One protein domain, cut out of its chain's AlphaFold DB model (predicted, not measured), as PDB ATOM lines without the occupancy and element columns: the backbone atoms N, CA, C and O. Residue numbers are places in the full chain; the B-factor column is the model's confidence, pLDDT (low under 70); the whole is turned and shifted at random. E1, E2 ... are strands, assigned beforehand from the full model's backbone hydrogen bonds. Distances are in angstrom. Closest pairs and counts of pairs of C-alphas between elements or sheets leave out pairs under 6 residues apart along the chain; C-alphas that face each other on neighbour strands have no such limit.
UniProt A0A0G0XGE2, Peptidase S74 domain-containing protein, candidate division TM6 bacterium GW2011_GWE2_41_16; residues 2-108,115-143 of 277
ATOM      1  N   GLY A   2     -26.035  32.108  44.572       58.03
ATOM      2  CA  GLY A   2     -26.645  31.443  43.408       58.03
ATOM      3  C   GLY A   2     -25.764  30.402  42.709       58.03
ATOM      4  O   GLY A   2     -24.543  30.510  42.709       58.03
ATOM      5  N   ASN A   3     -26.395  29.402  42.089       66.06
ATOM      6  CA  ASN A   3     -25.722  28.411  41.250       66.06
ATOM      7  C   ASN A   3     -25.161  29.091  39.977       66.06
ATOM      8  O   ASN A   3     -25.874  29.852  39.326       66.06
ATOM      9  N   ALA A   4     -23.889  28.835  39.647       65.75
ATOM     10  CA  ALA A   4     -23.177  29.362  38.469       65.75
ATOM     11  C   ALA A   4     -22.890  30.881  38.419       65.75
ATOM     12  O   ALA A   4     -22.410  31.363  37.394       65.75
ATOM     13  N   ALA A   5     -23.096  31.621  39.512       74.50
ATOM     14  CA  ALA A   5     -22.725  33.036  39.598       74.50
ATOM     15  C   ALA A   5     -21.222  33.242  39.315       74.50
ATOM     16  O   ALA A   5     -20.383  32.727  40.054       74.50
ATOM     17  N   GLY A   6     -20.886  33.975  38.246       68.31
ATOM     18  CA  GLY A   6     -19.503  34.350  37.911       68.31
ATOM     19  C   GLY A   6     -18.567  33.188  37.559       68.31
ATOM     20  O   GLY A   6     -17.351  33.357  37.584       68.31
ATOM     21  N   LYS A   7     -19.106  32.004  37.236       75.31
ATOM     22  CA  LYS A   7     -18.316  30.776  37.027       75.31
ATOM     23  C   LYS A   7     -17.298  30.877  35.881       75.31
ATOM     24  O   LYS A   7     -16.303  30.160  35.905       75.31
ATOM     25  N   LEU A   8     -17.564  31.711  34.875       80.81
ATOM     26  CA  LEU A   8     -16.724  31.828  33.680       80.81
ATOM     27  C   LEU A   8     -15.672  32.945  33.759       80.81
ATOM     28  O   LEU A   8     -14.923  33.111  32.798       80.81
ATOM     29  N   ILE A   9     -15.570  33.673  34.879       82.00
ATOM     30  CA  ILE A   9     -14.590  34.756  35.024       82.00
ATOM     31  C   ILE A   9     -13.170  34.178  34.991       82.00
ATOM     32  O   ILE A   9     -12.794  33.381  35.849       82.00
ATOM     33  N   THR A  10     -12.372  34.608  34.013       83.81
ATOM     34  CA  THR A  10     -10.960  34.232  33.854       83.81
ATOM     35  C   THR A  10     -10.022  35.375  34.227       83.81
ATOM     36  O   THR A  10      -9.098  35.165  35.008       83.81
ATOM     37  N   THR A  11     -10.256  36.583  33.701       84.75
ATOM     38  CA  THR A  11      -9.407  37.767  33.951       84.75
ATOM     39  C   THR A  11     -10.175  39.025  34.355       84.75
ATOM     40  O   THR A  11      -9.549  40.025  34.695       84.75
ATOM     41  N   GLY A  12     -11.512  38.996  34.333       82.75
ATOM     42  CA  GLY A  12     -12.341  40.119  34.771       82.75
ATOM     43  C   GLY A  12     -12.224  40.373  36.276       82.75
ATOM     44  O   GLY A  12     -12.267  39.442  37.080       82.75
ATOM     45  N   THR A  13     -12.110  41.636  36.674       86.12
ATOM     46  CA  THR A  13     -11.942  42.055  38.075       86.12
ATOM     47  C   THR A  13     -13.098  42.936  38.548       86.12
ATOM     48  O   THR A  13     -13.844  43.490  37.745       86.12
ATOM     49  N   ASN A  14     -13.251  43.087  39.868       87.31
ATOM     50  CA  ASN A  14     -14.219  43.999  40.505       87.31
ATOM     51  C   ASN A  14     -15.700  43.739  40.164       87.31
ATOM     52  O   ASN A  14     -16.522  44.652  40.196       87.31
ATOM     53  N   ASN A  15     -16.059  42.494  39.847       88.75
ATOM     54  CA  ASN A  15     -17.446  42.123  39.593       88.75
ATOM     55  C   ASN A  15     -18.150  41.702  40.893       88.75
ATOM     56  O   ASN A  15     -17.622  40.899  41.660       88.75
ATOM     57  N   THR A  16     -19.376  42.177  41.107       90.19
ATOM     58  CA  THR A  16     -20.272  41.683  42.165       90.19
ATOM     59  C   THR A  16     -21.383  40.873  41.516       90.19
ATOM     60  O   THR A  16     -22.202  41.443  40.806       90.19
ATOM     61  N   ILE A  17     -21.424  39.555  41.739       89.56
ATOM     62  CA  ILE A  17     -22.383  38.662  41.069       89.56
ATOM     63  C   ILE A  17     -23.142  37.826  42.098       89.56
ATOM     64  O   ILE A  17     -22.564  37.011  42.816       89.56
ATOM     65  N   VAL A  18     -24.460  38.019  42.164       89.94
ATOM     66  CA  VAL A  18     -25.339  37.380  43.146       89.94
ATOM     67  C   VAL A  18     -26.645  36.938  42.488       89.94
ATOM     68  O   VAL A  18     -27.525  37.740  42.208       89.94
ATOM     69  N   GLY A  19     -26.821  35.632  42.311       86.75
ATOM     70  CA  GLY A  19     -28.053  35.062  41.765       86.75
ATOM     71  C   GLY A  19     -27.763  33.857  40.888       86.75
ATOM     72  O   GLY A  19     -26.627  33.653  40.465       86.75
ATOM     73  N   SER A  20     -28.753  32.992  40.686       87.75
ATOM     74  CA  SER A  20     -28.553  31.819  39.832       87.75
ATOM     75  C   SER A  20     -28.452  32.258  38.371       87.75
ATOM     76  O   SER A  20     -29.287  33.043  37.923       87.75
ATOM     77  N   ALA A  21     -27.437  31.761  37.659       86.88
ATOM     78  CA  ALA A  21     -27.110  32.143  36.277       86.88
ATOM     79  C   ALA A  21     -26.892  33.657  36.052       86.88
ATOM     80  O   ALA A  21     -27.012  34.145  34.935       86.88
ATOM     81  N   ALA A  22     -26.592  34.425  37.104       88.88
ATOM     82  CA  ALA A  22     -26.176  35.816  36.947       88.88
ATOM     83  C   ALA A  22     -24.748  35.871  36.390       88.88
ATOM     84  O   ALA A  22     -23.867  35.171  36.902       88.88
ATOM     85  N   GLY A  23     -24.509  36.714  35.382       84.12
ATOM     86  CA  GLY A  23     -23.175  36.900  34.805       84.12
ATOM     87  C   GLY A  23     -22.574  35.648  34.188       84.12
ATOM     88  O   GLY A  23     -21.354  35.505  34.186       84.12
ATOM     89  N   ASP A  24     -23.405  34.724  33.712       84.81
ATOM     90  CA  ASP A  24     -22.961  33.442  33.165       84.81
ATOM     91  C   ASP A  24     -22.138  33.582  31.875       84.81
ATOM     92  O   ASP A  24     -21.403  32.660  31.540       84.81
ATOM     93  N   ALA A  25     -22.194  34.736  31.204       82.44
ATOM     94  CA  ALA A  25     -21.379  35.079  30.039       82.44
ATOM     95  C   ALA A  25     -20.129  35.934  30.356       82.44
ATOM     96  O   ALA A  25     -19.319  36.173  29.456       82.44
ATOM     97  N   ILE A  26     -19.941  36.381  31.607       83.38
ATOM     98  CA  ILE A  26     -18.778  37.203  31.976       83.38
ATOM     99  C   ILE A  26     -17.525  36.328  32.029       83.38
ATOM    100  O   ILE A  26     -17.443  35.382  32.811       83.38
ATOM    101  N   THR A  27     -16.523  36.703  31.233       86.19
ATOM    102  CA  THR A  27     -15.219  36.030  31.143       86.19
ATOM    103  C   THR A  27     -14.071  36.973  31.500       86.19
ATOM    104  O   THR A  27     -13.368  36.777  32.490       86.19
ATOM    105  N   THR A  28     -13.904  38.039  30.723       87.44
ATOM    106  CA  THR A  28     -12.786  38.994  30.839       87.44
ATOM    107  C   THR A  28     -13.236  40.393  31.261       87.44
ATOM    108  O   THR A  28     -12.407  41.268  31.488       87.44
ATOM    109  N   GLN A  29     -14.547  40.617  31.374       88.75
ATOM    110  CA  GLN A  29     -15.140  41.924  31.633       88.75
ATOM    111  C   GLN A  29     -15.036  42.287  33.115       88.75
ATOM    112  O   GLN A  29     -15.276  41.450  33.987       88.75
ATOM    113  N   SER A  30     -14.732  43.553  33.383       89.19
ATOM    114  CA  SER A  30     -14.576  44.099  34.732       89.19
ATOM    115  C   SER A  30     -15.694  45.076  35.103       89.19
ATOM    116  O   SER A  30     -16.418  45.583  34.238       89.19
ATOM    117  N   ASP A  31     -15.790  45.344  36.404       90.81
ATOM    118  CA  ASP A  31     -16.587  46.421  37.004       90.81
ATOM    119  C   ASP A  31     -18.110  46.289  36.795       90.81
ATOM    120  O   ASP A  31     -18.821  47.282  36.642       90.81
ATOM    121  N   ASN A  32     -18.641  45.060  36.791       90.50
ATOM    122  CA  ASN A  32     -20.081  44.806  36.671       90.50
ATOM    123  C   ASN A  32     -20.734  44.453  38.015       90.50
ATOM    124  O   ASN A  32     -20.188  43.692  38.814       90.50
ATOM    125  N   THR A  33     -21.957  44.935  38.243       92.56
ATOM    126  CA  THR A  33     -22.778  44.565  39.410       92.56
ATOM    127  C   THR A  33     -24.047  43.860  38.957       92.56
ATOM    128  O   THR A  33     -24.942  44.503  38.418       92.56
ATOM    129  N   LEU A  34     -24.135  42.549  39.180       91.25
ATOM    130  CA  LEU A  34     -25.219  41.678  38.722       91.25
ATOM    131  C   LEU A  34     -25.912  41.015  39.905       91.25
ATOM    132  O   LEU A  34     -25.330  40.173  40.587       91.25
ATOM    133  N   ILE A  35     -27.166  41.372  40.157       92.31
ATOM    134  CA  ILE A  35     -27.919  40.876  41.308       92.31
ATOM    135  C   ILE A  35     -29.309  40.434  40.850       92.31
ATOM    136  O   ILE A  35     -30.160  41.264  40.552       92.31
ATOM    137  N   GLY A  36     -29.567  39.127  40.814       90.44
ATOM    138  CA  GLY A  36     -30.848  38.548  40.397       90.44
ATOM    139  C   GLY A  36     -30.697  37.231  39.635       90.44
ATOM    140  O   GLY A  36     -29.603  36.843  39.243       90.44
ATOM    141  N   TYR A  37     -31.799  36.512  39.425       90.31
ATOM    142  CA  TYR A  37     -31.811  35.345  38.537       90.31
ATOM    143  C   TYR A  37     -31.596  35.794  37.084       90.31
ATOM    144  O   TYR A  37     -32.324  36.670  36.623       90.31
ATOM    145  N   GLN A  38     -30.603  35.232  36.382       88.62
ATOM    146  CA  GLN A  38     -30.256  35.609  34.998       88.62
ATOM    147  C   GLN A  38     -30.010  37.119  34.799       88.62
ATOM    148  O   GLN A  38     -30.332  37.685  33.754       88.62
ATOM    149  N   ALA A  39     -29.489  37.805  35.820       89.75
ATOM    150  CA  ALA A  39     -29.115  39.211  35.701       89.75
ATOM    151  C   ALA A  39     -27.805  39.338  34.907       89.75
ATOM    152  O   ALA A  39     -26.792  38.787  35.336       89.75
ATOM    153  N   GLY A  40     -27.846  40.074  33.791       81.06
ATOM    154  CA  GLY A  40     -26.714  40.408  32.918       81.06
ATOM    155  C   GLY A  40     -26.001  39.216  32.269       81.06
ATOM    156  O   GLY A  40     -25.324  38.443  32.940       81.06
ATOM    157  N   THR A  41     -26.067  39.124  30.941       72.12
ATOM    158  CA  THR A  41     -25.352  38.128  30.113       72.12
ATOM    159  C   THR A  41     -24.334  38.808  29.189       72.12
ATOM    160  O   THR A  41     -24.217  38.517  27.999       72.12
ATOM    161  N   PHE A  42     -23.573  39.750  29.752       71.62
ATOM    162  CA  PHE A  42     -22.649  40.603  29.007       71.62
ATOM    163  C   PHE A  42     -21.482  39.793  28.421       71.62
ATOM    164  O   PHE A  42     -20.698  39.207  29.163       71.62
ATOM    165  N   THR A  43     -21.334  39.791  27.094       67.69
ATOM    166  CA  THR A  43     -20.262  39.067  26.391       67.69
ATOM    167  C   THR A  43     -19.003  39.905  26.192       67.69
ATOM    168  O   THR A  43     -17.921  39.337  26.080       67.69
ATOM    169  N   THR A  44     -19.116  41.240  26.135       73.94
ATOM    170  CA  THR A  44     -17.962  42.164  26.000       73.94
ATOM    171  C   THR A  44     -18.103  43.499  26.745       73.94
ATOM    172  O   THR A  44     -17.107  44.200  26.903       73.94
ATOM    173  N   GLY A  45     -19.293  43.849  27.245       77.75
ATOM    174  CA  GLY A  45     -19.533  45.117  27.943       77.75
ATOM    175  C   GLY A  45     -18.990  45.162  29.377       77.75
ATOM    176  O   GLY A  45     -19.180  44.218  30.143       77.75
ATOM    177  N   THR A  46     -18.354  46.273  29.751       86.25
ATOM    178  CA  THR A  46     -17.863  46.559  31.113       86.25
ATOM    179  C   THR A  46     -18.657  47.686  31.776       86.25
ATOM    180  O   THR A  46     -19.332  48.474  31.100       86.25
ATOM    181  N   GLY A  47     -18.575  47.785  33.107       86.94
ATOM    182  CA  GLY A  47     -19.178  48.896  33.850       86.94
ATOM    183  C   GLY A  47     -20.708  48.871  33.901       86.94
ATOM    184  O   GLY A  47     -21.327  49.927  34.000       86.94
ATOM    185  N   ASN A  48     -21.334  47.702  33.756       90.62
ATOM    186  CA  ASN A  48     -22.788  47.584  33.745       90.62
ATOM    187  C   ASN A  48     -23.343  47.239  35.136       90.62
ATOM    188  O   ASN A  48     -22.794  46.418  35.874       90.62
ATOM    189  N   VAL A  49     -24.505  47.797  35.462       92.62
ATOM    190  CA  VAL A  49     -25.289  47.451  36.653       92.62
ATOM    191  C   VAL A  49     -26.563  46.751  36.193       92.62
ATOM    192  O   VAL A  49     -27.303  47.304  35.392       92.62
ATOM    193  N   ALA A  50     -26.833  45.547  36.688       92.19
ATOM    194  CA  ALA A  50     -28.057  44.795  36.435       92.19
ATOM    195  C   ALA A  50     -28.618  44.247  37.752       92.19
ATOM    196  O   ALA A  50     -28.089  43.293  38.318       92.19
ATOM    197  N   VAL A  51     -29.696  44.847  38.247       93.50
ATOM    198  CA  VAL A  51     -30.321  44.483  39.524       93.50
ATOM    199  C   VAL A  51     -31.787  44.131  39.292       93.50
ATOM    200  O   VAL A  51     -32.609  44.995  39.006       93.50
ATOM    201  N   GLY A  52     -32.129  42.855  39.426       91.44
ATOM    202  CA  GLY A  52     -33.457  42.301  39.177       91.44
ATOM    203  C   GLY A  52     -33.391  40.999  38.381       91.44
ATOM    204  O   GLY A  52     -32.437  40.740  37.651       91.44
ATOM    205  N   SER A  53     -34.410  40.147  38.517       91.00
ATOM    206  CA  SER A  53     -34.485  38.905  37.734       91.00
ATOM    207  C   SER A  53     -34.676  39.226  36.249       91.00
ATOM    208  O   SER A  53     -35.634  39.908  35.888       91.00
ATOM    209  N   GLY A  54     -33.767  38.748  35.399       88.06
ATOM    210  CA  GLY A  54     -33.740  39.019  33.960       88.06
ATOM    211  C   GLY A  54     -33.355  40.454  33.579       88.06
ATOM    212  O   GLY A  54     -33.558  40.843  32.428       88.06
ATOM    213  N   ALA A  55     -32.840  41.265  34.512       90.44
ATOM    214  CA  ALA A  55     -32.354  42.611  34.205       90.44
ATOM    215  C   ALA A  55     -31.117  42.537  33.294       90.44
ATOM    216  O   ALA A  55     -30.173  41.804  33.590       90.44
ATOM    217  N   GLY A  56     -31.118  43.276  32.182       85.12
ATOM    218  CA  GLY A  56     -30.000  43.320  31.233       85.12
ATOM    219  C   GLY A  56     -29.677  41.982  30.549       85.12
ATOM    220  O   GLY A  56     -28.604  41.847  29.970       85.12
ATOM    221  N   ALA A  57     -30.575  40.992  30.600       85.62
ATOM    222  CA  ALA A  57     -30.325  39.625  30.122       85.62
ATOM    223  C   ALA A  57     -30.161  39.488  28.593       85.62
ATOM    224  O   ALA A  57     -29.846  38.405  28.105       85.62
ATOM    225  N   ALA A  58     -30.405  40.558  27.833       78.69
ATOM    226  CA  ALA A  58     -30.228  40.590  26.381       78.69
ATOM    227  C   ALA A  58     -28.991  41.377  25.931       78.69
ATOM    228  O   ALA A  58     -28.676  41.386  24.742       78.69
ATOM    229  N   VAL A  59     -28.298  42.044  26.855       75.62
ATOM    230  CA  VAL A  59     -27.151  42.894  26.535       75.62
ATOM    231  C   VAL A  59     -25.943  42.011  26.283       75.62
ATOM    232  O   VAL A  59     -25.477  41.309  27.174       75.62
ATOM    233  N   THR A  60     -25.402  42.087  25.076       78.12
ATOM    234  CA  THR A  60     -24.219  41.337  24.661       78.12
ATOM    235  C   THR A  60     -22.981  42.234  24.722       78.12
ATOM    236  O   THR A  60     -22.055  41.964  25.487       78.12
ATOM    237  N   THR A  61     -22.972  43.355  23.994       80.69
ATOM    238  CA  THR A  61     -21.772  44.205  23.844       80.69
ATOM    239  C   THR A  61     -21.896  45.611  24.431       80.69
ATOM    240  O   THR A  61     -20.925  46.362  24.422       80.69
ATOM    241  N   GLY A  62     -23.071  45.984  24.942       82.00
ATOM    242  CA  GLY A  62     -23.308  47.297  25.543       82.00
ATOM    243  C   GLY A  62     -22.524  47.527  26.840       82.00
ATOM    244  O   GLY A  62     -22.513  46.663  27.717       82.00
ATOM    245  N   ALA A  63     -21.901  48.698  26.988       87.31
ATOM    246  CA  ALA A  63     -21.127  49.087  28.171       87.31
ATOM    247  C   ALA A  63     -21.760  50.282  28.902       87.31
ATOM    248  O   ALA A  63     -22.476  51.079  28.292       87.31
ATOM    249  N   ARG A  64     -21.442  50.436  30.195       88.56
ATOM    250  CA  ARG A  64     -21.877  51.567  31.043       88.56
ATOM    251  C   ARG A  64     -23.400  51.753  31.115       88.56
ATOM    252  O   ARG A  64     -23.904  52.872  31.135       88.56
ATOM    253  N   ASN A  65     -24.147  50.655  31.152       87.88
ATOM    254  CA  ASN A  65     -25.598  50.680  31.304       87.88
ATOM    255  C   ASN A  65     -26.026  50.395  32.749       87.88
ATOM    256  O   ASN A  65     -25.400  49.607  33.456       87.88
ATOM    257  N   THR A  66     -27.145  50.978  33.171       90.69
ATOM    258  CA  THR A  66     -27.799  50.690  34.455       90.69
ATOM    259  C   THR A  66     -29.187  50.107  34.215       90.69
ATOM    260  O   THR A  66     -30.066  50.806  33.724       90.69
ATOM    261  N   PHE A  67     -29.400  48.848  34.591       89.75
ATOM    262  CA  PHE A  67     -30.669  48.127  34.534       89.75
ATOM    263  C   PHE A  67     -31.139  47.800  35.949       89.75
ATOM    264  O   PHE A  67     -30.472  47.060  36.670       89.75
ATOM    265  N   VAL A  68     -32.295  48.319  36.360       90.19
ATOM    266  CA  VAL A  68     -32.846  48.053  37.697       90.19
ATOM    267  C   VAL A  68     -34.328  47.705  37.593       90.19
ATOM    268  O   VAL A  68     -35.134  48.559  37.252       90.19
ATOM    269  N   GLY A  69     -34.702  46.464  37.900       88.06
ATOM    270  CA  GLY A  69     -36.079  45.962  37.865       88.06
ATOM    271  C   GLY A  69     -36.202  44.561  37.255       88.06
ATOM    272  O   GLY A  69     -35.298  44.072  36.582       88.06
ATOM    273  N   TYR A  70     -37.330  43.884  37.496       87.12
ATOM    274  CA  TYR A  70     -37.631  42.597  36.856       87.12
ATOM    275  C   TYR A  70     -37.737  42.790  35.341       87.12
ATOM    276  O   TYR A  70     -38.551  43.595  34.900       87.12
ATOM    277  N   GLN A  71     -36.931  42.069  34.556       86.12
ATOM    278  CA  GLN A  71     -36.907  42.148  33.088       86.12
ATOM    279  C   GLN A  71     -36.646  43.565  32.524       86.12
ATOM    280  O   GLN A  71     -37.133  43.921  31.452       86.12
ATOM    281  N   ALA A  72     -35.874  44.395  33.228       86.06
ATOM    282  CA  ALA A  72     -35.453  45.701  32.719       86.06
ATOM    283  C   ALA A  72     -34.443  45.548  31.561       86.06
ATOM    284  O   ALA A  72     -33.392  44.932  31.739       86.06
ATOM    285  N   GLY A  73     -34.723  46.136  30.393       78.81
ATOM    286  CA  GLY A  73     -33.775  46.215  29.274       78.81
ATOM    287  C   GLY A  73     -33.641  44.948  28.424       78.81
ATOM    288  O   GLY A  73     -32.599  44.735  27.813       78.81
ATOM    289  N   THR A  74     -34.681  44.113  28.350       76.62
ATOM    290  CA  THR A  74     -34.674  42.791  27.683       76.62
ATOM    291  C   THR A  74     -34.501  42.793  26.161       76.62
ATOM    292  O   THR A  74     -34.457  41.721  25.568       76.62
ATOM    293  N   VAL A  75     -34.385  43.952  25.509       73.38
ATOM    294  CA  VAL A  75     -34.085  44.037  24.062       73.38
ATOM    295  C   VAL A  75     -32.883  44.935  23.746       73.38
ATOM    296  O   VAL A  75     -32.544  45.133  22.580       73.38
ATOM    297  N   CYS A  76     -32.206  45.466  24.769       72.50
ATOM    298  CA  CYS A  76     -30.983  46.237  24.585       72.50
ATOM    299  C   CYS A  76     -29.829  45.256  24.393       72.50
ATOM    300  O   CYS A  76     -29.445  44.602  25.352       72.50
ATOM    301  N   THR A  77     -29.297  45.117  23.178       79.25
ATOM    302  CA  THR A  77     -28.208  44.164  22.901       79.25
ATOM    303  C   THR A  77     -26.834  44.838  22.872       79.25
ATOM    304  O   THR A  77     -25.911  44.386  23.547       79.25
ATOM    305  N   THR A  78     -26.691  45.947  22.142       83.69
ATOM    306  CA  THR A  78     -25.389  46.599  21.880       83.69
ATOM    307  C   THR A  78     -25.281  48.044  22.381       83.69
ATOM    308  O   THR A  78     -24.215  48.644  22.279       83.69
ATOM    309  N   GLY A  79     -26.365  48.609  22.918       79.56
ATOM    310  CA  GLY A  79     -26.441  50.008  23.344       79.56
ATOM    311  C   GLY A  79     -25.551  50.338  24.541       79.56
ATOM    312  O   GLY A  79     -25.405  49.510  25.441       79.56
ATOM    313  N   ALA A  80     -24.982  51.541  24.580       84.00
ATOM    314  CA  ALA A  80     -24.144  52.018  25.680       84.00
ATOM    315  C   ALA A  80     -24.736  53.255  26.370       84.00
ATOM    316  O   ALA A  80     -25.539  53.985  25.788       84.00
ATOM    317  N   ASP A  81     -24.305  53.508  27.606       81.62
ATOM    318  CA  ASP A  81     -24.633  54.733  28.347       81.62
ATOM    319  C   ASP A  81     -26.150  54.934  28.566       81.62
ATOM    320  O   ASP A  81     -26.676  56.047  28.477       81.62
ATOM    321  N   ASN A  82     -26.885  53.845  28.830       79.50
ATOM    322  CA  ASN A  82     -28.321  53.893  29.112       79.50
ATOM    323  C   ASN A  82     -28.649  53.706  30.599       79.50
ATOM    324  O   ASN A  82     -28.022  52.915  31.302       79.50
ATOM    325  N   ILE A  83     -29.722  54.352  31.057       84.38
ATOM    326  CA  ILE A  83     -30.330  54.121  32.376       84.38
ATOM    327  C   ILE A  83     -31.743  53.589  32.152       84.38
ATOM    328  O   ILE A  83     -32.574  54.283  31.579       84.38
ATOM    329  N   ILE A  84     -32.020  52.360  32.578       80.88
ATOM    330  CA  ILE A  84     -33.290  51.660  32.378       80.88
ATOM    331  C   ILE A  84     -33.778  51.116  33.720       80.88
ATOM    332  O   ILE A  84     -33.219  50.171  34.273       80.88
ATOM    333  N   VAL A  85     -34.845  51.711  34.249       83.94
ATOM    334  CA  VAL A  85     -35.361  51.399  35.584       83.94
ATOM    335  C   VAL A  85     -36.851  51.066  35.532       83.94
ATOM    336  O   VAL A  85     -37.658  51.894  35.122       83.94
ATOM    337  N   GLY A  86     -37.204  49.870  36.005       79.00
ATOM    338  CA  GLY A  86     -38.555  49.408  36.324       79.00
ATOM    339  C   GLY A  86     -38.939  48.060  35.691       79.00
ATOM    340  O   GLY A  86     -38.082  47.299  35.248       79.00
ATOM    341  N   TYR A  87     -40.227  47.704  35.739       78.06
ATOM    342  CA  TYR A  87     -40.724  46.359  35.403       78.06
ATOM    343  C   TYR A  87     -40.866  46.157  33.891       78.06
ATOM    344  O   TYR A  87     -41.678  46.822  33.261       78.06
ATOM    345  N   GLY A  88     -40.122  45.225  33.300       73.38
ATOM    346  CA  GLY A  88     -40.298  44.800  31.910       73.38
ATOM    347  C   GLY A  88     -39.962  45.863  30.864       73.38
ATOM    348  O   GLY A  88     -40.441  45.760  29.742       73.38
ATOM    349  N   VAL A  89     -39.196  46.908  31.206       71.94
ATOM    350  CA  VAL A  89     -38.932  48.031  30.289       71.94
ATOM    351  C   VAL A  89     -38.224  47.541  29.026       71.94
ATOM    352  O   VAL A  89     -37.042  47.195  29.048       71.94
ATOM    353  N   VAL A  90     -38.957  47.565  27.915       64.62
ATOM    354  CA  VAL A  90     -38.454  47.263  26.575       64.62
ATOM    355  C   VAL A  90     -37.730  48.505  26.050       64.62
ATOM    356  O   VAL A  90     -38.282  49.608  26.061       64.62
ATOM    357  N   THR A  91     -36.476  48.367  25.621       60.44
ATOM    358  CA  THR A  91     -35.778  49.466  24.946       60.44
ATOM    359  C   THR A  91     -36.369  49.705  23.558       60.44
ATOM    360  O   THR A  91     -36.692  48.762  22.840       60.44
ATOM    361  N   GLY A  92     -36.507  50.974  23.166       54.31
ATOM    362  CA  GLY A  92     -36.640  51.315  21.748       54.31
ATOM    363  C   GLY A  92     -35.374  50.864  21.020       54.31
ATOM    364  O   GLY A  92     -34.329  50.858  21.654       54.31
ATOM    365  N   ALA A  93     -35.518  50.405  19.773       57.44
ATOM    366  CA  ALA A  93     -34.507  49.905  18.826       57.44
ATOM    367  C   ALA A  93     -33.276  49.118  19.367       57.44
ATOM    368  O   ALA A  93     -32.598  49.463  20.331       57.44
ATOM    369  N   ILE A  94     -32.913  48.042  18.665       64.12
ATOM    370  CA  ILE A  94     -31.693  47.270  18.942       64.12
ATOM    371  C   ILE A  94     -30.478  48.219  18.869       64.12
ATOM    372  O   ILE A  94     -30.193  48.765  17.807       64.12
ATOM    373  N   GLY A  95     -29.774  48.425  19.987       67.31
ATOM    374  CA  GLY A  95     -28.523  49.198  20.022       67.31
ATOM    375  C   GLY A  95     -28.627  50.688  20.371       67.31
ATOM    376  O   GLY A  95     -27.643  51.413  20.220       67.31
ATOM    377  N   GLU A  96     -29.771  51.176  20.856       70.38
ATOM    378  CA  GLU A  96     -29.862  52.568  21.312       70.38
ATOM    379  C   GLU A  96     -28.865  52.901  22.427       70.38
ATOM    380  O   GLU A  96     -28.691  52.135  23.370       70.38
ATOM    381  N   SER A  97     -28.252  54.081  22.334       77.19
ATOM    382  CA  SER A  97     -27.297  54.598  23.318       77.19
ATOM    383  C   SER A  97     -27.717  55.980  23.826       77.19
ATOM    384  O   SER A  97     -28.449  56.699  23.132       77.19
ATOM    385  N   ASN A  98     -27.226  56.374  25.003       72.88
ATOM    386  CA  ASN A  98     -27.471  57.681  25.630       72.88
ATOM    387  C   ASN A  98     -28.953  57.960  25.958       72.88
ATOM    388  O   ASN A  98     -29.454  59.064  25.717       72.88
ATOM    389  N   LYS A  99     -29.694  56.960  26.458       69.88
ATOM    390  CA  LYS A  99     -31.122  57.093  26.804       69.88
ATOM    391  C   LYS A  99     -31.386  56.842  28.289       69.88
ATOM    392  O   LYS A  99     -30.854  55.906  28.879       69.88
ATOM    393  N   ILE A 100     -32.299  57.624  28.868       76.44
ATOM    394  CA  ILE A 100     -32.869  57.376  30.199       76.44
ATOM    395  C   ILE A 100     -34.317  56.911  30.023       76.44
ATOM    396  O   ILE A 100     -35.115  57.575  29.365       76.44
ATOM    397  N   ARG A 101     -34.652  55.757  30.601       73.19
ATOM    398  CA  ARG A 101     -35.979  55.141  30.613       73.19
ATOM    399  C   ARG A 101     -36.327  54.741  32.035       73.19
ATOM    400  O   ARG A 101     -35.654  53.904  32.626       73.19
ATOM    401  N   ILE A 102     -37.389  55.314  32.582       75.12
ATOM    402  CA  ILE A 102     -37.855  55.000  33.933       75.12
ATOM    403  C   ILE A 102     -39.361  54.739  33.846       75.12
ATOM    404  O   ILE A 102     -40.090  55.579  33.326       75.12
ATOM    405  N   GLY A 103     -39.822  53.566  34.287       69.94
ATOM    406  CA  GLY A 103     -41.228  53.152  34.196       69.94
ATOM    407  C   GLY A 103     -41.401  51.635  34.072       69.94
ATOM    408  O   GLY A 103     -40.476  50.881  34.330       69.94
ATOM    409  N   GLY A 104     -42.583  51.159  33.682       62.97
ATOM    410  CA  GLY A 104     -42.831  49.733  33.434       62.97
ATOM    411  C   GLY A 104     -43.401  49.472  32.040       62.97
ATOM    412  O   GLY A 104     -43.966  50.376  31.428       62.97
ATOM    413  N   ALA A 105     -43.275  48.243  31.541       61.34
ATOM    414  CA  ALA A 105     -44.031  47.772  30.390       61.34
ATOM    415  C   ALA A 105     -45.502  47.606  30.774       61.34
ATOM    416  O   ALA A 105     -45.866  46.709  31.535       61.34
ATOM    417  N   SER A 106     -46.363  48.452  30.214       51.44
ATOM    418  CA  SER A 106     -47.767  48.099  30.026       51.44
ATOM    419  C   SER A 106     -47.838  47.064  28.906       51.44
ATOM    420  O   SER A 106     -47.272  47.281  27.835       51.44
ATOM    421  N   GLY A 107     -48.469  45.921  29.175       46.44
ATOM    422  CA  GLY A 107     -48.513  44.772  28.274       46.44
ATOM    423  C   GLY A 107     -48.840  45.115  26.815       46.44
ATOM    424  O   GLY A 107     -49.678  45.964  26.533       46.44
ATOM    425  N   THR A 108     -48.151  44.415  25.909       42.69
ATOM    426  CA  THR A 108     -48.516  44.175  24.501       42.69
ATOM    427  C   THR A 108     -49.166  45.348  23.766       42.69
ATOM    428  O   THR A 108     -50.363  45.353  23.488       42.69
ATOM    429  N   ALA A 115     -44.963  57.802  32.690       50.00
ATOM    430  CA  ALA A 115     -44.510  58.949  33.493       50.00
ATOM    431  C   ALA A 115     -43.006  58.856  33.797       50.00
ATOM    432  O   ALA A 115     -42.580  58.024  34.599       50.00
ATOM    433  N   LEU A 116     -42.204  59.773  33.250       52.56
ATOM    434  CA  LEU A 116     -40.948  60.147  33.895       52.56
ATOM    435  C   LEU A 116     -41.302  60.998  35.125       52.56
ATOM    436  O   LEU A 116     -41.556  62.195  34.999       52.56
ATOM    437  N   TYR A 117     -41.339  60.393  36.313       43.00
ATOM    438  CA  TYR A 117     -41.479  61.147  37.561       43.00
ATOM    439  C   TYR A 117     -40.120  61.745  37.942       43.00
ATOM    440  O   TYR A 117     -39.337  61.150  38.681       43.00
ATOM    441  N   CYS A 118     -39.807  62.918  37.393       51.06
ATOM    442  CA  CYS A 118     -38.690  63.722  37.866       51.06
ATOM    443  C   CYS A 118     -39.155  64.505  39.102       51.06
ATOM    444  O   CYS A 118     -39.815  65.533  38.991       51.06
ATOM    445  N   ALA A 119     -38.839  64.023  40.306       38.88
ATOM    446  CA  ALA A 119     -38.916  64.875  41.486       38.88
ATOM    447  C   ALA A 119     -37.890  65.998  41.281       38.88
ATOM    448  O   ALA A 119     -36.684  65.748  41.327       38.88
ATOM    449  N   ALA A 120     -38.340  67.212  40.949       41.69
ATOM    450  CA  ALA A 120     -37.432  68.339  40.795       41.69
ATOM    451  C   ALA A 120     -36.624  68.478  42.091       41.69
ATOM    452  O   ALA A 120     -37.197  68.515  43.178       41.69
ATOM    453  N   ALA A 121     -35.297  68.560  41.965       44.12
ATOM    454  CA  ALA A 121     -34.353  68.492  43.082       44.12
ATOM    455  C   ALA A 121     -34.593  69.526  44.203       44.12
ATOM    456  O   ALA A 121     -33.978  69.408  45.255       44.12
ATOM    457  N   ASN A 122     -35.479  70.511  44.002       38.78
ATOM    458  CA  ASN A 122     -35.745  71.581  44.957       38.78
ATOM    459  C   ASN A 122     -37.239  71.882  45.232       38.78
ATOM    460  O   ASN A 122     -37.469  72.697  46.113       38.78
ATOM    461  N   ASN A 123     -38.242  71.308  44.534       43.44
ATOM    462  CA  ASN A 123     -39.675  71.626  44.752       43.44
ATOM    463  C   ASN A 123     -40.638  70.521  44.260       43.44
ATOM    464  O   ASN A 123     -40.374  69.848  43.267       43.44
ATOM    465  N   SER A 124     -41.802  70.383  44.912       50.28
ATOM    466  CA  SER A 124     -42.896  69.509  44.453       50.28
ATOM    467  C   SER A 124     -43.461  69.993  43.111       50.28
ATOM    468  O   SER A 124     -43.911  71.136  43.001       50.28
ATOM    469  N   ILE A 125     -43.487  69.122  42.097       54.69
ATOM    470  CA  ILE A 125     -44.240  69.335  40.852       54.69
ATOM    471  C   ILE A 125     -45.707  68.966  41.142       54.69
ATOM    472  O   ILE A 125     -46.200  67.908  40.769       54.69
ATOM    473  N   GLY A 126     -46.370  69.804  41.943       51.94
ATOM    474  CA  GLY A 126     -47.645  69.494  42.602       51.94
ATOM    475  C   GLY A 126     -48.912  69.964  41.883       51.94
ATOM    476  O   GLY A 126     -49.956  70.044  42.523       51.94
ATOM    477  N   VAL A 127     -48.853  70.312  40.595       55.03
ATOM    478  CA  VAL A 127     -50.023  70.809  39.847       55.03
ATOM    479  C   VAL A 127     -50.263  69.973  38.597       55.03
ATOM    480  O   VAL A 127     -49.560  70.095  37.594       55.03
ATOM    481  N   ALA A 128     -51.278  69.109  38.674       56.94
ATOM    482  CA  ALA A 128     -51.766  68.343  37.536       56.94
ATOM    483  C   ALA A 128     -52.145  69.285  36.380       56.94
ATOM    484  O   ALA A 128     -52.782  70.315  36.593       56.94
ATOM    485  N   GLY A 129     -51.742  68.933  35.157       60.28
ATOM    486  CA  GLY A 129     -52.104  69.672  33.944       60.28
ATOM    487  C   GLY A 129     -51.293  70.941  33.656       60.28
ATOM    488  O   GLY A 129     -51.661  71.677  32.747       60.28
ATOM    489  N   THR A 130     -50.201  71.216  34.381       65.81
ATOM    490  CA  THR A 130     -49.310  72.352  34.067       65.81
ATOM    491  C   THR A 130     -48.119  71.908  33.216       65.81
ATOM    492  O   THR A 130     -47.492  70.891  33.512       65.81
ATOM    493  N   ALA A 131     -47.793  72.673  32.168       69.44
ATOM    494  CA  ALA A 131     -46.604  72.442  31.350       69.44
ATOM    495  C   ALA A 131     -45.315  72.645  32.167       69.44
ATOM    496  O   ALA A 131     -45.212  73.584  32.961       69.44
ATOM    497  N   LEU A 132     -44.332  71.765  31.961       72.50
ATOM    498  CA  LEU A 132     -42.996  71.891  32.542       72.50
ATOM    499  C   LEU A 132     -42.068  72.626  31.573       72.50
ATOM    500  O   LEU A 132     -42.160  72.438  30.362       72.50
ATOM    501  N   TYR A 133     -41.148  73.414  32.120       72.62
ATOM    502  CA  TYR A 133     -40.136  74.157  31.369       72.62
ATOM    503  C   TYR A 133     -38.732  73.734  31.792       72.62
ATOM    504  O   TYR A 133     -38.531  73.275  32.918       72.62
ATOM    505  N   ILE A 134     -37.764  73.913  30.892       71.19
ATOM    506  CA  ILE A 134     -36.339  73.770  31.195       71.19
ATOM    507  C   ILE A 134     -35.794  75.157  31.529       71.19
ATOM    508  O   ILE A 134     -35.888  76.080  30.723       71.19
ATOM    509  N   ASP A 135     -35.216  75.302  32.714       65.75
ATOM    510  CA  ASP A 135     -34.477  76.498  33.094       65.75
ATOM    511  C   ASP A 135     -33.175  76.572  32.279       65.75
ATOM    512  O   ASP A 135     -32.308  75.706  32.402       65.75
ATOM    513  N   GLY A 136     -33.035  77.600  31.440       59.91
ATOM    514  CA  GLY A 136     -31.891  77.750  30.533       59.91
ATOM    515  C   GLY A 136     -30.541  77.989  31.221       59.91
ATOM    516  O   GLY A 136     -29.508  77.833  30.579       59.91
ATOM    517  N   THR A 137     -30.522  78.332  32.513       57.47
ATOM    518  CA  THR A 137     -29.282  78.573  33.277       57.47
ATOM    519  C   THR A 137     -28.829  77.321  34.024       57.47
ATOM    520  O   THR A 137     -27.639  77.043  34.136       57.47
ATOM    521  N   THR A 138     -29.779  76.555  34.559       55.25
ATOM    522  CA  THR A 138     -29.508  75.399  35.424       55.25
ATOM    523  C   THR A 138     -29.763  74.056  34.744       55.25
ATOM    524  O   THR A 138     -29.403  73.021  35.304       55.25
ATOM    525  N   GLY A 139     -30.405  74.048  33.572       59.97
ATOM    526  CA  GLY A 139     -30.803  72.845  32.836       59.97
ATOM    527  C   GLY A 139     -31.896  72.023  33.527       59.97
ATOM    528  O   GLY A 139     -32.158  70.887  33.134       59.97
ATOM    529  N   LYS A 140     -32.519  72.555  34.586       61.28
ATOM    530  CA  LYS A 140     -33.497  71.830  35.406       61.28
ATOM    531  C   LYS A 140     -34.895  71.916  34.806       61.28
ATOM    532  O   LYS A 140     -35.313  72.974  34.352       61.28
ATOM    533  N   ILE A 141     -35.638  70.815  34.889       73.25
ATOM    534  CA  ILE A 141     -37.065  70.766  34.550       73.25
ATOM    535  C   ILE A 141     -37.882  71.254  35.756       73.25
ATOM    536  O   ILE A 141     -37.652  70.799  36.880       73.25
ATOM    537  N   GLY A 142     -38.837  72.160  35.544       72.69
ATOM    538  CA  GLY A 142     -39.664  72.709  36.618       72.69
ATOM    539  C   GLY A 142     -40.890  73.493  36.147       72.69
ATOM    540  O   GLY A 142     -41.301  73.409  34.993       72.69
ATOM    541  N   LEU A 143     -41.485  74.247  37.074       72.06
ATOM    542  CA  LEU A 143     -42.645  75.111  36.840       72.06
ATOM    543  C   LEU A 143     -42.220  76.582  36.832       72.06
ATOM    544  O   LEU A 143     -41.448  77.010  37.693       72.06
TER     545      LEU A 143
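Overview. This is residues 2 to 108 and 115 to 143 of the 277 residues of the protein "Peptidase S74 domain-containing protein" of candidate division TM6 bacterium GW2011_GWE2_41_16 (UniProt A0A0G0XGE2). With little regular structure, residues 16 to 102 wind in stacked turns, a solenoid whose short strands E1 to E6 make a parallel sheet along one side; residues 115 to 143 form a loose, separate piece beyond the E6 end. The printed part has 136 residues, 18 in named elements, with no named helix; the class is all strand, sheet order E1 E2 E3 E4 E5 E6. It is only just compact, close to loose, radius of gyration of the C-alphas 16.9 A, spanning 53 by 34 by 26 A.

Along the chain. E1, residues 16 to 18, 6.7 A long, begins at C-alpha 16 (-20.272, 41.683, 42.165). E2 is residues 33 to 35, 6.6 A; E3 49 to 51, 6.5 A; E4 66 to 68, 6.6 A; E5 83 to 85, 6.6 A. E6, residues 100 to 102, 6.7 A, ends at C-alpha 102 (-37.855, 55.000, 33.933).

Arrangement. E1 and E2 are parallel at 9 degrees, N 18 and O 34 being 2.8 A apart, within hydrogen-bond range. E5 and E6 are parallel at 5 degrees, with N 101 and O 83 within hydrogen-bond range at 2.7 A. E1 and E6 are edge strands.

Size, cuts and confidence. The five links between strands are long. Residues 109 to 114 are not printed; C-alphas 108 and 115 are 17.8 A apart. Mean pLDDT of the printed part is 75.2; 41 residues are under 70, among them 115 to 131.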